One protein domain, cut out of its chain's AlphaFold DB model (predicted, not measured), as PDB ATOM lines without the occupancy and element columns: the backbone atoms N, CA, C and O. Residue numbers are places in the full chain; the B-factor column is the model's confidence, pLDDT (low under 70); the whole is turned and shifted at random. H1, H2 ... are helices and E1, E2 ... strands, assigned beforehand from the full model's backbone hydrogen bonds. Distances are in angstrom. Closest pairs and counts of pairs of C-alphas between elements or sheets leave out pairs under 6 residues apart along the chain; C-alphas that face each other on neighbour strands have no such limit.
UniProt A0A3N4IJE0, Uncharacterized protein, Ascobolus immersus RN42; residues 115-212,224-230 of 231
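AT A GLANCE: This is residues 115 to 212 and 224 to 230 of the 231 residues of an uncharacterized protein of Ascobolus immersus RN42 (UniProt A0A3N4IJE0). A strongly twisted sheet of five strands has a pair of helices, H1 and H4, side by side at one end, while H2 lies beside edge strand E2 and the short H3 packs near the start of E3. The printed part has 105 residues, with four named helices and five named strands in the order H1 E1 H2 E2 H3 H4 E3 E4 E5. The sheet is antiparallel throughout, in the order E1 E5 E4 E3 E2, and the class is mixed, helices and strands. The whole is compact and rounded, with a radius of gyration of the C-alphas of 13.3 A and spans of 35 by 32 by 25 A.

HOW THE PARTS SIT: H1, residues 119 to 125, only grazes the sheet; its closest C-alphas to E1, residues 139 to 144, are those of Ile 122 and Pro 140, 6.3 A apart. H1 touches H4, residues 182 to 191, at a shallow tilt of 11 degrees, opposite ways; their closest C-alphas, of Leu 121 and Gly 187, are 5.5 A apart. H4 also only grazes the sheet, with residues 184 to 189. E1 is an edge strand, antiparallel to E5, residues 224 to 229, with N 139 and O 225 2.9 A apart. H2, residues 153 to 160, is on the sheet at a height over the sheet of 5.7 A, over none of its strands, but only just: 2 of its C-alphas fall on E3, residues 198 to 203. The closest C-alphas of H2 and E2, residues 167 to 170, are those of Ala 153 and Gln 169, 5.4 A apart. E2 is the other edge strand, antiparallel to E3, with N 168 and O 201 2.8 A apart. H3, residues 172 to 175, is on the sheet; its closest C-alphas to E3 are those of Thr 172 and Gly 198, 6.1 A apart. E3 and E4, residues 208 to 212, form a hairpin, with N 202 and O 210 2.7 A apart. E4 and E5 are antiparallel, with N 226 and O 211 2.9 A apart. H1 and H2 are apart. In H1, H2 and H4 every O i to N i+4 pair is within hydrogen-bond range; H3 is too short for such a pair.

IN THESE COORDINATES: H1 begins at C-alpha 119, (-59.776, -27.239, -6.971). E1 is 16.4 A long from first to last C-alpha, H4 14.2 A, E3 16.6 A, E4 13.5 A and E5 17.3 A. H4 begins at C-alpha 182, (-43.580, -34.983, -9.231), and E5 ends at C-alpha 229, (-36.633, -18.795, -21.026).

THE WHOLE: The two C-alphas farthest apart are those of Lys 193 and Gly 206, 35.6 A. Residues 213 to 223 are not printed, and C-alphas 212 and 224 stand 5.7 A apart across this cut. The link from H1 to E1, 13 residues, is long. Mean pLDDT of the printed part is 86.4; residues 119, 123 to 128 and 132 to 134 are under 70.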
ATOM      1  N   PHE A 115     -61.921 -23.722 -19.389       83.19
ATOM      2  CA  PHE A 115     -62.830 -23.931 -18.263       83.19
ATOM      3  C   PHE A 115     -62.058 -23.897 -16.943       83.19
ATOM      4  O   PHE A 115     -60.836 -24.050 -16.918       83.19
ATOM      5  N   ALA A 116     -62.780 -23.686 -15.839       79.00
ATOM      6  CA  ALA A 116     -62.173 -23.612 -14.517       79.00
ATOM      7  C   ALA A 116     -61.538 -24.967 -14.127       79.00
ATOM      8  O   ALA A 116     -62.249 -25.975 -14.069       79.00
ATOM      9  N   PRO A 117     -60.224 -25.013 -13.852       76.50
ATOM     10  CA  PRO A 117     -59.537 -26.238 -13.464       76.50
ATOM     11  C   PRO A 117     -60.004 -26.730 -12.085       76.50
ATOM     12  O   PRO A 117     -60.556 -25.980 -11.278       76.50
ATOM     13  N   THR A 118     -59.796 -28.017 -11.805       75.94
ATOM     14  CA  THR A 118     -60.260 -28.645 -10.559       75.94
ATOM     15  C   THR A 118     -59.592 -28.039  -9.316       75.94
ATOM     16  O   THR A 118     -58.376 -27.841  -9.341       75.94
ATOM     17  N   PRO A 119     -60.316 -27.850  -8.193       69.12
ATOM     18  CA  PRO A 119     -59.776 -27.239  -6.971       69.12
ATOM     19  C   PRO A 119     -58.511 -27.908  -6.427       69.12
ATOM     20  O   PRO A 119     -57.598 -27.218  -5.990       69.12
ATOM     21  N   ASN A 120     -58.430 -29.240  -6.512       72.56
ATOM     22  CA  ASN A 120     -57.263 -29.998  -6.052       72.56
ATOM     23  C   ASN A 120     -55.982 -29.569  -6.774       72.56
ATOM     24  O   ASN A 120     -54.937 -29.432  -6.148       72.56
ATOM     25  N   LEU A 121     -56.083 -29.309  -8.079       74.12
ATOM     26  CA  LEU A 121     -54.952 -28.873  -8.883       74.12
ATOM     27  C   LEU A 121     -54.501 -27.470  -8.478       74.12
ATOM     28  O   LEU A 121     -53.314 -27.216  -8.375       74.12
ATOM     29  N   ILE A 122     -55.441 -26.580  -8.164       70.38
ATOM     30  CA  ILE A 122     -55.144 -25.214  -7.717       70.38
ATOM     31  C   ILE A 122     -54.354 -25.229  -6.396       70.38
ATOM     32  O   ILE A 122     -53.400 -24.471  -6.247       70.38
ATOM     33  N   THR A 123     -54.705 -26.114  -5.456       69.44
ATOM     34  CA  THR A 123     -54.005 -26.230  -4.164       69.44
ATOM     35  C   THR A 123     -52.582 -26.771  -4.308       69.44
ATOM     36  O   THR A 123     -51.671 -26.260  -3.669       69.44
ATOM     37  N   THR A 124     -52.355 -27.764  -5.171       67.56
ATOM     38  CA  THR A 124     -51.005 -28.308  -5.411       67.56
ATOM     39  C   THR A 124     -50.052 -27.273  -6.025       67.56
ATOM     40  O   THR A 124     -48.839 -27.357  -5.837       67.56
ATOM     41  N   LEU A 125     -50.575 -26.274  -6.742       68.19
ATOM     42  CA  LEU A 125     -49.758 -25.278  -7.442       68.19
ATOM     43  C   LEU A 125     -49.390 -24.070  -6.591       68.19
ATOM     44  O   LEU A 125     -48.370 -23.450  -6.862       68.19
ATOM     45  N   SER A 126     -50.159 -23.745  -5.546       60.81
ATOM     46  CA  SER A 126     -49.832 -22.605  -4.676       60.81
ATOM     47  C   SER A 126     -48.491 -22.750  -3.946       60.81
ATOM     48  O   SER A 126     -47.965 -21.763  -3.438       60.81
ATOM     49  N   GLU A 127     -47.939 -23.962  -3.897       64.00
ATOM     50  CA  GLU A 127     -46.684 -24.274  -3.210       64.00
ATOM     51  C   GLU A 127     -45.509 -24.510  -4.181       64.00
ATOM     52  O   GLU A 127     -44.369 -24.602  -3.733       64.00
ATOM     53  N   ASN A 128     -45.758 -24.563  -5.498       65.31
ATOM     54  CA  ASN A 128     -44.788 -25.025  -6.493       65.31
ATOM     55  C   ASN A 128     -44.502 -23.974  -7.585       65.31
ATOM     56  O   ASN A 128     -45.415 -23.404  -8.182       65.31
ATOM     57  N   TYR A 129     -43.218 -23.770  -7.894       72.25
ATOM     58  CA  TYR A 129     -42.728 -22.868  -8.946       72.25
ATOM     59  C   TYR A 129     -41.947 -23.653  -9.996       72.25
ATOM     60  O   TYR A 129     -41.290 -24.639  -9.660       72.25
ATOM     61  N   TYR A 130     -41.994 -23.216 -11.254       74.19
ATOM     62  CA  TYR A 130     -41.159 -23.785 -12.303       74.19
ATOM     63  C   TYR A 130     -39.792 -23.097 -12.293       74.19
ATOM     64  O   TYR A 130     -39.648 -21.950 -12.725       74.19
ATOM     65  N   SER A 131     -38.782 -23.802 -11.783       71.69
ATOM     66  CA  SER A 131     -37.404 -23.319 -11.750       71.69
ATOM     67  C   SER A 131     -36.834 -23.256 -13.168       71.69
ATOM     68  O   SER A 131     -36.447 -24.267 -13.753       71.69
ATOM     69  N   SER A 132     -36.788 -22.039 -13.699       68.56
ATOM     70  CA  SER A 132     -36.184 -21.635 -14.975       68.56
ATOM     71  C   SER A 132     -35.531 -20.263 -14.780       68.56
ATOM     72  O   SER A 132     -35.659 -19.685 -13.704       68.56
ATOM     73  N   ASP A 133     -34.882 -19.698 -15.803       63.50
ATOM     74  CA  ASP A 133     -34.296 -18.344 -15.717       63.50
ATOM     75  C   ASP A 133     -35.322 -17.263 -15.303       63.50
ATOM     76  O   ASP A 133     -34.966 -16.214 -14.772       63.50
ATOM     77  N   THR A 134     -36.616 -17.545 -15.495       64.38
ATOM     78  CA  THR A 134     -37.730 -16.643 -15.181       64.38
ATOM     79  C   THR A 134     -38.532 -16.974 -13.915       64.38
ATOM     80  O   THR A 134     -39.444 -16.213 -13.607       64.38
ATOM     81  N   ASP A 135     -38.237 -18.069 -13.198       70.50
ATOM     82  CA  ASP A 135     -38.925 -18.492 -11.953       70.50
ATOM     83  C   ASP A 135     -40.466 -18.305 -11.969       70.50
ATOM     84  O   ASP A 135     -41.076 -17.783 -11.031       70.50
ATOM     85  N   LEU A 136     -41.122 -18.710 -13.064       74.94
ATOM     86  CA  LEU A 136     -42.564 -18.523 -13.230       74.94
ATOM     87  C   LEU A 136     -43.357 -19.584 -12.448       74.94
ATOM     88  O   LEU A 136     -42.977 -20.759 -12.430       74.94
ATOM     89  N   PRO A 137     -44.476 -19.211 -11.801       81.06
ATOM     90  CA  PRO A 137     -45.341 -20.184 -11.150       81.06
ATOM     91  C   PRO A 137     -46.012 -21.087 -12.190       81.06
ATOM     92  O   PRO A 137     -46.127 -20.739 -13.366       81.06
ATOM     93  N   PHE A 138     -46.511 -22.238 -11.749       87.25
ATOM     94  CA  PHE A 138     -47.425 -23.015 -12.578       87.25
ATOM     95  C   PHE A 138     -48.832 -22.407 -12.528       87.25
ATOM     96  O   PHE A 138     -49.409 -22.255 -11.448       87.25
ATOM     97  N   ILE A 139     -49.427 -22.126 -13.688       87.31
ATOM     98  CA  ILE A 139     -50.817 -21.674 -13.790       87.31
ATOM     99  C   ILE A 139     -51.715 -22.862 -14.151       87.31
ATOM    100  O   ILE A 139     -51.452 -23.559 -15.134       87.31
ATOM    101  N   PRO A 140     -52.802 -23.119 -13.408       88.94
ATOM    102  CA  PRO A 140     -53.732 -24.180 -13.758       88.94
ATOM    103  C   PRO A 140     -54.537 -23.806 -15.011       88.94
ATOM    104  O   PRO A 140     -54.975 -22.669 -15.184       88.94
ATOM    105  N   VAL A 141     -54.769 -24.782 -15.886       90.50
ATOM    106  CA  VAL A 141     -55.472 -24.607 -17.158       90.50
ATOM    107  C   VAL A 141     -56.448 -25.759 -17.407       90.50
ATOM    108  O   VAL A 141     -56.138 -26.932 -17.201       90.50
ATOM    109  N   GLY A 142     -57.653 -25.420 -17.859       90.50
ATOM    110  CA  GLY A 142     -58.618 -26.364 -18.415       90.50
ATOM    111  C   GLY A 142     -58.930 -25.963 -19.848       90.50
ATOM    112  O   GLY A 142     -59.293 -24.812 -20.079       90.50
ATOM    113  N   ILE A 143     -58.783 -26.874 -20.808       91.75
ATOM    114  CA  ILE A 143     -59.066 -26.636 -22.227       91.75
ATOM    115  C   ILE A 143     -60.227 -27.528 -22.651       91.75
ATOM    116  O   ILE A 143     -60.165 -28.754 -22.554       91.75
ATOM    117  N   THR A 144     -61.293 -26.904 -23.142       90.69
ATOM    118  CA  THR A 144     -62.487 -27.611 -23.607       90.69
ATOM    119  C   THR A 144     -62.154 -28.361 -24.889       90.69
ATOM    120  O   THR A 144     -61.914 -27.751 -25.930       90.69
ATOM    121  N   ALA A 145     -62.137 -29.690 -24.823       87.38
ATOM    122  CA  ALA A 145     -61.822 -30.549 -25.955       87.38
ATOM    123  C   ALA A 145     -62.440 -31.938 -25.771       87.38
ATOM    124  O   ALA A 145     -62.577 -32.423 -24.653       87.38
ATOM    125  N   HIS A 146     -62.791 -32.609 -26.866       85.12
ATOM    126  CA  HIS A 146     -63.338 -33.964 -26.819       85.12
ATOM    127  C   HIS A 146     -62.296 -34.974 -27.289       85.12
ATOM    128  O   HIS A 146     -62.272 -35.362 -28.455       85.12
ATOM    129  N   PHE A 147     -61.452 -35.412 -26.358       86.50
ATOM    130  CA  PHE A 147     -60.499 -36.491 -26.585       86.50
ATOM    131  C   PHE A 147     -60.703 -37.615 -25.567       86.50
ATOM    132  O   PHE A 147     -61.027 -37.367 -24.408       86.50
ATOM    133  N   PHE A 148     -60.526 -38.858 -26.017       86.56
ATOM    134  CA  PHE A 148     -60.549 -40.042 -25.147       86.56
ATOM    135  C   PHE A 148     -59.171 -40.371 -24.568       86.56
ATOM    136  O   PHE A 148     -59.080 -41.067 -23.565       86.56
ATOM    137  N   THR A 149     -58.119 -39.886 -25.222       91.25
ATOM    138  CA  THR A 149     -56.710 -40.056 -24.866       91.25
ATOM    139  C   THR A 149     -55.993 -38.741 -25.128       91.25
ATOM    140  O   THR A 149     -56.495 -37.914 -25.892       91.25
ATOM    141  N   LEU A 150     -54.809 -38.545 -24.549       92.75
ATOM    142  CA  LEU A 150     -54.004 -37.360 -24.840       92.75
ATOM    143  C   LEU A 150     -53.766 -37.207 -26.356       92.75
ATOM    144  O   LEU A 150     -53.366 -38.180 -27.006       92.75
ATOM    145  N   PRO A 151     -54.060 -36.031 -26.943       93.69
ATOM    146  CA  PRO A 151     -53.888 -35.812 -28.372       93.69
ATOM    147  C   PRO A 151     -52.402 -35.829 -28.759       93.69
ATOM    148  O   PRO A 151     -51.555 -35.427 -27.961       93.69
ATOM    149  N   PRO A 152     -52.051 -36.249 -29.982       94.19
ATOM    150  CA  PRO A 152     -50.697 -36.061 -30.490       94.19
ATOM    151  C   PRO A 152     -50.377 -34.564 -30.648       94.19
ATOM    152  O   PRO A 152     -51.292 -33.737 -30.710       94.19
ATOM    153  N   ALA A 153     -49.088 -34.229 -30.760       94.62
ATOM    154  CA  ALA A 153     -48.593 -32.853 -30.892       94.62
ATOM    155  C   ALA A 153     -49.342 -32.034 -31.960       94.62
ATOM    156  O   ALA A 153     -49.851 -30.963 -31.645       94.62
ATOM    157  N   ASP A 154     -49.538 -32.583 -33.165       94.75
ATOM    158  CA  ASP A 154     -50.244 -31.897 -34.263       94.75
ATOM    159  C   ASP A 154     -51.686 -31.511 -33.891       94.75
ATOM    160  O   ASP A 154     -52.170 -30.429 -34.212       94.75
ATOM    161  N   LYS A 155     -52.388 -32.397 -33.175       94.12
ATOM    162  CA  LYS A 155     -53.775 -32.164 -32.746       94.12
ATOM    163  C   LYS A 155     -53.871 -31.219 -31.566       94.12
ATOM    164  O   LYS A 155     -54.853 -30.487 -31.456       94.12
ATOM    165  N   PHE A 156     -52.863 -31.216 -30.702       94.50
ATOM    166  CA  PHE A 156     -52.756 -30.201 -29.671       94.50
ATOM    167  C   PHE A 156     -52.454 -28.825 -30.279       94.50
ATOM    168  O   PHE A 156     -53.100 -27.855 -29.899       94.50
ATOM    169  N   ALA A 157     -51.575 -28.750 -31.282       93.81
ATOM    170  CA  ALA A 157     -51.262 -27.520 -32.006       93.81
ATOM    171  C   ALA A 157     -52.506 -26.909 -32.674       93.81
ATOM    172  O   ALA A 157     -52.788 -25.726 -32.484       93.81
ATOM    173  N   GLU A 158     -53.320 -27.734 -33.350       92.81
ATOM    174  CA  GLU A 158     -54.621 -27.325 -33.904       92.81
ATOM    175  C   GLU A 158     -55.555 -26.745 -32.823       92.81
ATOM    176  O   GLU A 158     -56.235 -25.744 -33.058       92.81
ATOM    177  N   LEU A 159     -55.582 -27.353 -31.631       91.75
ATOM    178  CA  LEU A 159     -56.439 -26.928 -30.521       91.75
ATOM    179  C   LEU A 159     -56.044 -25.549 -29.983       91.75
ATOM    180  O   LEU A 159     -56.919 -24.731 -29.700       91.75
ATOM    181  N   ILE A 160     -54.740 -25.299 -29.850       90.69
ATOM    182  CA  ILE A 160     -54.202 -24.022 -29.374       90.69
ATOM    183  C   ILE A 160     -53.916 -23.028 -30.510       90.69
ATOM    184  O   ILE A 160     -53.411 -21.949 -30.240       90.69
ATOM    185  N   LYS A 161     -54.276 -23.355 -31.760       90.81
ATOM    186  CA  LYS A 161     -54.107 -22.504 -32.955       90.81
ATOM    187  C   LYS A 161     -52.657 -22.062 -33.202       90.81
ATOM    188  O   LYS A 161     -52.417 -20.920 -33.590       90.81
ATOM    189  N   VAL A 162     -51.703 -22.964 -32.993       90.62
ATOM    190  CA  VAL A 162     -50.289 -22.755 -33.345       90.62
ATOM    191  C   VAL A 162     -49.859 -23.739 -34.427       90.62
ATOM    192  O   VAL A 162     -50.534 -24.739 -34.677       90.62
ATOM    193  N   ASP A 163     -48.731 -23.457 -35.068       92.19
ATOM    194  CA  ASP A 163     -48.145 -24.356 -36.055       92.19
ATOM    195  C   ASP A 163     -47.659 -25.661 -35.397       92.19
ATOM    196  O   ASP A 163     -47.148 -25.668 -34.275       92.19
ATOM    197  N   ALA A 164     -47.843 -26.787 -36.088       91.25
ATOM    198  CA  ALA A 164     -47.542 -28.116 -35.552       91.25
ATOM    199  C   ALA A 164     -46.049 -28.340 -35.262       91.25
ATOM    200  O   ALA A 164     -45.703 -29.083 -34.350       91.25
ATOM    201  N   ASP A 165     -45.163 -27.669 -35.999       93.00
ATOM    202  CA  ASP A 165     -43.711 -27.710 -35.806       93.00
ATOM    203  C   ASP A 165     -43.253 -27.038 -34.506       93.00
ATOM    204  O   ASP A 165     -42.175 -27.354 -34.007       93.00
ATOM    205  N   ARG A 166     -44.084 -26.161 -33.930       92.69
ATOM    206  CA  ARG A 166     -43.814 -25.494 -32.650       92.69
ATOM    207  C   ARG A 166     -44.200 -26.333 -31.444       92.69
ATOM    208  O   ARG A 166     -43.917 -25.921 -30.325       92.69
ATOM    209  N   VAL A 167     -44.894 -27.454 -31.634       95.69
ATOM    210  CA  VAL A 167     -45.393 -28.287 -30.538       95.69
ATOM    211  C   VAL A 167     -44.659 -29.612 -30.525       95.69
ATOM    212  O   VAL A 167     -44.657 -30.361 -31.500       95.69
ATOM    213  N   LYS A 168     -44.106 -29.961 -29.369       95.44
ATOM    214  CA  LYS A 168     -43.470 -31.250 -29.131       95.44
ATOM    215  C   LYS A 168     -44.131 -31.946 -27.954       95.44
ATOM    216  O   LYS A 168     -44.277 -31.382 -26.875       95.44
ATOM    217  N   GLN A 169     -44.515 -33.201 -28.158       94.94
ATOM    218  CA  GLN A 169     -44.999 -34.046 -27.076       94.94
ATOM    219  C   GLN A 169     -43.811 -34.705 -26.372       94.94
ATOM    220  O   GLN A 169     -42.947 -35.291 -27.023       94.94
ATOM    221  N   LEU A 170     -43.796 -34.614 -25.047       94.56
ATOM    222  CA  LEU A 170     -42.798 -35.197 -24.164       94.56
ATOM    223  C   LEU A 170     -43.470 -36.114 -23.144       94.56
ATOM    224  O   LEU A 170     -44.621 -35.921 -22.733       94.56
ATOM    225  N   THR A 171     -42.714 -37.101 -22.684       92.62
ATOM    226  CA  THR A 171     -43.051 -37.835 -21.465       92.62
ATOM    227  C   THR A 171     -42.719 -36.996 -20.228       92.62
ATOM    228  O   THR A 171     -41.883 -36.092 -20.264       92.62
ATOM    229  N   THR A 172     -43.348 -37.308 -19.093       90.75
ATOM    230  CA  THR A 172     -43.052 -36.622 -17.823       90.75
ATOM    231  C   THR A 172     -41.598 -36.813 -17.383       90.75
ATOM    232  O   THR A 172     -41.047 -35.940 -16.728       90.75
ATOM    233  N   GLU A 173     -40.979 -37.937 -17.751       91.44
ATOM    234  CA  GLU A 173     -39.584 -38.267 -17.426       91.44
ATOM    235  C   GLU A 173     -38.584 -37.499 -18.299       91.44
ATOM    236  O   GLU A 173     -37.516 -37.124 -17.825       91.44
ATOM    237  N   GLU A 174     -38.927 -37.238 -19.563       92.12
ATOM    238  CA  GLU A 174     -38.109 -36.407 -20.456       92.12
ATOM    239  C   GLU A 174     -38.142 -34.933 -20.053       92.12
ATOM    240  O   GLU A 174     -37.118 -34.258 -20.125       92.12
ATOM    241  N   TRP A 175     -39.308 -34.440 -19.629       92.06
ATOM    242  CA  TRP A 175     -39.477 -33.058 -19.184       92.06
ATOM    243  C   TRP A 175     -38.877 -32.807 -17.794       92.06
ATOM    244  O   TRP A 175     -38.217 -31.793 -17.579       92.06
ATOM    245  N   ASP A 176     -39.061 -33.740 -16.857       90.44
ATOM    246  CA  ASP A 176     -38.554 -33.637 -15.488       90.44
ATOM    247  C   ASP A 176     -37.683 -34.851 -15.116       90.44
ATOM    248  O   ASP A 176     -38.071 -35.702 -14.306       90.44
ATOM    249  N   PRO A 177     -36.457 -34.941 -15.662       88.44
ATOM    250  CA  PRO A 177     -35.566 -36.076 -15.420       88.44
ATOM    251  C   PRO A 177     -35.088 -36.166 -13.964       88.44
ATOM    252  O   PRO A 177     -34.582 -37.203 -13.533       88.44
ATOM    253  N   LYS A 178     -35.212 -35.075 -13.196       89.19
ATOM    254  CA  LYS A 178     -34.830 -35.007 -11.779       89.19
ATOM    255  C   LYS A 178     -36.006 -35.277 -10.835       89.19
ATOM    256  O   LYS A 178     -35.773 -35.405  -9.633       89.19
ATOM    257  N   GLY A 179     -37.232 -35.377 -11.349       88.12
ATOM    258  CA  GLY A 179     -38.436 -35.605 -10.552       88.12
ATOM    259  C   GLY A 179     -38.785 -34.451  -9.606       88.12
ATOM    260  O   GLY A 179     -39.391 -34.693  -8.561       88.12
ATOM    261  N   GLN A 180     -38.367 -33.222  -9.922       87.44
ATOM    262  CA  GLN A 180     -38.601 -32.033  -9.096       87.44
ATOM    263  C   GLN A 180     -40.079 -31.627  -9.052       87.44
ATOM    264  O   GLN A 180     -40.539 -31.093  -8.050       87.44
ATOM    265  N   TYR A 181     -40.837 -31.936 -10.101       89.19
ATOM    266  CA  TYR A 181     -42.235 -31.551 -10.291       89.19
ATOM    267  C   TYR A 181     -43.185 -32.740 -10.163       89.19
ATOM    268  O   TYR A 181     -44.308 -32.724 -10.674       89.19
ATOM    269  N   LYS A 182     -42.762 -33.788  -9.447       89.06
ATOM    270  CA  LYS A 182     -43.580 -34.983  -9.231       89.06
ATOM    271  C   LYS A 182     -44.945 -34.649  -8.628       89.06
ATOM    272  O   LYS A 182     -45.941 -35.230  -9.040       89.06
ATOM    273  N   GLU A 183     -45.006 -33.712  -7.686       88.38
ATOM    274  CA  GLU A 183     -46.269 -33.294  -7.063       88.38
ATOM    275  C   GLU A 183     -47.235 -32.674  -8.074       88.38
ATOM    276  O   GLU A 183     -48.418 -33.007  -8.072       88.38
ATOM    277  N   VAL A 184     -46.725 -31.847  -8.989       90.00
ATOM    278  CA  VAL A 184     -47.508 -31.253 -10.079       90.00
ATOM    279  C   VAL A 184     -48.069 -32.350 -10.979       90.00
ATOM    280  O   VAL A 184     -49.269 -32.381 -11.245       90.00
ATOM    281  N   VAL A 185     -47.222 -33.294 -11.398       91.56
ATOM    282  CA  VAL A 185     -47.630 -34.421 -12.247       91.56
ATOM    283  C   VAL A 185     -48.688 -35.287 -11.557       91.56
ATOM    284  O   VAL A 185     -49.693 -35.632 -12.174       91.56
ATOM    285  N   GLU A 186     -48.506 -35.622 -10.280       91.00
ATOM    286  CA  GLU A 186     -49.487 -36.401  -9.513       91.00
ATOM    287  C   GLU A 186     -50.801 -35.630  -9.310       91.00
ATOM    288  O   GLU A 186     -51.876 -36.220  -9.410       91.00
ATOM    289  N   GLY A 187     -50.741 -34.308  -9.118       90.06
ATOM    290  CA  GLY A 187     -51.918 -33.440  -9.068       90.06
ATOM    291  C   GLY A 187     -52.714 -33.454 -10.377       90.06
ATOM    292  O   GLY A 187     -53.940 -33.581 -10.356       90.06
ATOM    293  N   VAL A 188     -52.026 -33.403 -11.523       91.56
ATOM    294  CA  VAL A 188     -52.659 -33.521 -12.848       91.56
ATOM    295  C   VAL A 188     -53.264 -34.911 -13.044       91.56
ATOM    296  O   VAL A 188     -54.416 -35.014 -13.460       91.56
ATOM    297  N   LYS A 189     -52.550 -35.985 -12.682       91.88
ATOM    298  CA  LYS A 189     -53.086 -37.355 -12.752       91.88
ATOM    299  C   LYS A 189     -54.321 -37.541 -11.874       91.88
ATOM    300  O   LYS A 189     -55.252 -38.218 -12.288       91.88
ATOM    301  N   ALA A 190     -54.355 -36.936 -10.687       90.00
ATOM    302  CA  ALA A 190     -55.514 -36.986  -9.800       90.00
ATOM    303  C   ALA A 190     -56.727 -36.224 -10.364       90.00
ATOM    304  O   ALA A 190     -57.868 -36.574 -10.061       90.00
ATOM    305  N   ALA A 191     -56.493 -35.187 -11.175       87.81
ATOM    306  CA  ALA A 191     -57.538 -34.468 -11.903       87.81
ATOM    307  C   ALA A 191     -57.978 -35.190 -13.194       87.81
ATOM    308  O   ALA A 191     -59.085 -34.955 -13.688       87.81
ATOM    309  N   ALA A 192     -57.129 -36.062 -13.740       89.94
ATOM    310  CA  ALA A 192     -57.398 -36.840 -14.939       89.94
ATOM    311  C   ALA A 192     -58.271 -38.073 -14.640       89.94
ATOM    312  O   ALA A 192     -58.071 -38.803 -13.673       89.94
ATOM    313  N   LYS A 193     -59.230 -38.354 -15.520       89.50
ATOM    314  CA  LYS A 193     -60.117 -39.524 -15.469       89.50
ATOM    315  C   LYS A 193     -59.385 -40.842 -15.674       89.50
ATOM    316  O   LYS A 193     -59.785 -41.857 -15.112       89.50
ATOM    317  N   ASP A 194     -58.380 -40.835 -16.538       87.44
ATOM    318  CA  ASP A 194     -57.577 -41.998 -16.906       87.44
ATOM    319  C   ASP A 194     -56.313 -42.136 -16.043       87.44
ATOM    320  O   ASP A 194     -55.586 -43.121 -16.173       87.44
ATOM    321  N   GLY A 195     -56.059 -41.172 -15.148       88.06
ATOM    322  CA  GLY A 195     -54.863 -41.135 -14.311       88.06
ATOM    323  C   GLY A 195     -53.569 -40.941 -15.105       88.06
ATOM    324  O   GLY A 195     -52.490 -41.223 -14.581       88.06
ATOM    325  N   GLN A 196     -53.660 -40.502 -16.364       89.88
ATOM    326  CA  GLN A 196     -52.506 -40.255 -17.222       89.88
ATOM    327  C   GLN A 196     -52.212 -38.760 -17.312       89.88
ATOM    328  O   GLN A 196     -53.113 -37.922 -17.323       89.88
ATOM    329  N   ALA A 197     -50.924 -38.435 -17.389       92.88
ATOM    330  CA  ALA A 197     -50.440 -37.088 -17.634       92.88
ATOM    331  C   ALA A 197     -49.376 -37.136 -18.732       92.88
ATOM    332  O   ALA A 197     -48.550 -38.050 -18.761       92.88
ATOM    333  N   GLY A 198     -49.400 -36.153 -19.622       94.31
ATOM    334  CA  GLY A 198     -48.397 -35.947 -20.659       94.31
ATOM    335  C   GLY A 198     -47.982 -34.489 -20.709       94.31
ATOM    336  O   GLY A 198     -48.680 -33.621 -20.181       94.31
ATOM    337  N   VAL A 199     -46.833 -34.234 -21.327       96.00
ATOM    338  CA  VAL A 199     -46.268 -32.892 -21.411       96.00
ATOM    339  C   VAL A 199     -46.231 -32.441 -22.867       96.00
ATOM    340  O   VAL A 199     -45.860 -33.211 -23.751       96.00
ATOM    341  N   TYR A 200     -46.615 -31.196 -23.116       96.50
ATOM    342  CA  TYR A 200     -46.431 -30.527 -24.398       96.50
ATOM    343  C   TYR A 200     -45.505 -29.339 -24.196       96.50
ATOM    344  O   TYR A 200     -45.790 -28.449 -23.400       96.50
ATOM    345  N   GLU A 201     -44.401 -29.345 -24.917       94.62
ATOM    346  CA  GLU A 201     -43.509 -28.209 -25.069       94.62
ATOM    347  C   GLU A 201     -43.969 -27.420 -26.296       94.62
ATOM    348  O   GLU A 201     -44.240 -28.000 -27.348       94.62
ATOM    349  N   VAL A 202     -44.109 -26.108 -26.145       94.56
ATOM    350  CA  VAL A 202     -44.557 -25.198 -27.193       94.56
ATOM    351  C   VAL A 202     -43.526 -24.094 -27.340       94.56
ATOM    352  O   VAL A 202     -43.308 -23.314 -26.411       94.56
ATOM    353  N   ASP A 203     -42.907 -24.006 -28.510       93.06
ATOM    354  CA  ASP A 203     -41.951 -22.952 -28.816       93.06
ATOM    355  C   ASP A 203     -42.667 -21.605 -28.884       93.06
ATOM    356  O   ASP A 203     -43.615 -21.414 -29.652       93.06
ATOM    357  N   GLY A 204     -42.218 -20.664 -28.059       87.00
ATOM    358  CA  GLY A 204     -42.670 -19.281 -28.018       87.00
ATOM    359  C   GLY A 204     -41.876 -18.391 -28.972       87.00
ATOM    360  O   GLY A 204     -41.289 -18.849 -29.949       87.00
ATOM    361  N   GLU A 205     -41.896 -17.086 -28.719       84.69
ATOM    362  CA  GLU A 205     -41.057 -16.137 -29.451       84.69
ATOM    363  C   GLU A 205     -39.641 -16.080 -28.851       84.69
ATOM    364  O   GLU A 205     -39.468 -15.975 -27.632       84.69
ATOM    365  N   GLY A 206     -38.618 -16.118 -29.709       86.25
ATOM    366  CA  GLY A 206     -37.216 -16.066 -29.296       86.25
ATOM    367  C   GLY A 206     -36.809 -17.287 -28.468       86.25
ATOM    368  O   GLY A 206     -37.004 -18.420 -28.887       86.25
ATOM    369  N   SER A 207     -36.242 -17.040 -27.288       86.12
ATOM    370  CA  SER A 207     -35.782 -18.062 -26.337       86.12
ATOM    371  C   SER A 207     -36.882 -18.594 -25.411       86.12
ATOM    372  O   SER A 207     -36.594 -19.266 -24.425       86.12
ATOM    373  N   ARG A 208     -38.149 -18.248 -25.647       88.31
ATOM    374  CA  ARG A 208     -39.252 -18.611 -24.750       88.31
ATOM    375  C   ARG A 208     -39.832 -19.966 -25.123       88.31
ATOM    376  O   ARG A 208     -40.104 -20.216 -26.292       88.31
ATOM    377  N   LYS A 209     -40.128 -20.785 -24.120       90.88
ATOM    378  CA  LYS A 209     -40.896 -22.024 -24.243       90.88
ATOM    379  C   LYS A 209     -42.052 -22.030 -23.256       90.88
ATOM    380  O   LYS A 209     -41.933 -21.537 -22.134       90.88
ATOM    381  N   GLY A 210     -43.175 -22.583 -23.687       92.12
ATOM    382  CA  GLY A 210     -44.330 -22.865 -22.851       92.12
ATOM    383  C   GLY A 210     -44.467 -24.366 -22.644       92.12
ATOM    384  O   GLY A 210     -44.476 -25.126 -23.603       92.12
ATOM    385  N   TYR A 211     -44.602 -24.796 -21.400       93.81
ATOM    386  CA  TYR A 211     -44.828 -26.189 -21.040       93.81
ATOM    387  C   TYR A 211     -46.268 -26.375 -20.584       93.81
ATOM    388  O   TYR A 211     -46.753 -25.605 -19.759       93.81
ATOM    389  N   PHE A 212     -46.940 -27.411 -21.080       94.56
ATOM    390  CA  PHE A 212     -48.270 -27.832 -20.647       94.56
ATOM    391  C   PHE A 212     -48.207 -29.250 -20.105       94.56
ATOM    392  O   PHE A 212     -47.930 -30.175 -20.860       94.56
ATOM    393  N   VAL A 224     -51.795 -28.022 -16.097       92.19
ATOM    394  CA  VAL A 224     -51.060 -26.808 -15.735       92.19
ATOM    395  C   VAL A 224     -50.199 -26.338 -16.890       92.19
ATOM    396  O   VAL A 224     -49.806 -27.137 -17.739       92.19
ATOM    397  N   ARG A 225     -49.895 -25.045 -16.904       91.62
ATOM    398  CA  ARG A 225     -48.951 -24.429 -17.829       91.62
ATOM    399  C   ARG A 225     -47.847 -23.693 -17.075       91.62
ATOM    400  O   ARG A 225     -48.099 -23.169 -15.993       91.62
ATOM    401  N   ALA A 226     -46.652 -23.646 -17.651       90.88
ATOM    402  CA  ALA A 226     -45.514 -22.894 -17.124       90.88
ATOM    403  C   ALA A 226     -44.656 -22.327 -18.261       90.88
ATOM    404  O   ALA A 226     -44.402 -23.014 -19.250       90.88
ATOM    405  N   GLY A 227     -44.221 -21.076 -18.128       89.19
ATOM    406  CA  GLY A 227     -43.292 -20.437 -19.062       89.19
ATOM    407  C   GLY A 227     -41.832 -20.634 -18.645       89.19
ATOM    408  O   GLY A 227     -41.529 -20.724 -17.457       89.19
ATOM    409  N   SER A 228     -40.931 -20.676 -19.623       85.81
ATOM    410  CA  SER A 228     -39.483 -20.788 -19.423       85.81
ATOM    411  C   SER A 228     -38.719 -19.993 -20.472       85.81
ATOM    412  O   SER A 228     -39.102 -19.994 -21.641       85.81
ATOM    413  N   VAL A 229     -37.609 -19.367 -20.087       83.25
ATOM    414  CA  VAL A 229     -36.633 -18.795 -21.026       83.25
ATOM    415  C   VAL A 229     -35.401 -19.692 -21.068       83.25
ATOM    416  O   VAL A 229     -34.815 -19.995 -20.033       83.25
ATOM    417  N   GLU A 230     -35.005 -20.102 -22.269       74.12
ATOM    418  CA  GLU A 230     -33.844 -20.950 -22.532       74.12
ATOM    419  C   GLU A 230     -32.854 -20.187 -23.421       74.12
ATOM    420  O   GLU A 230     -33.115 -19.922 -24.597       74.12
TER     421      GLU A 230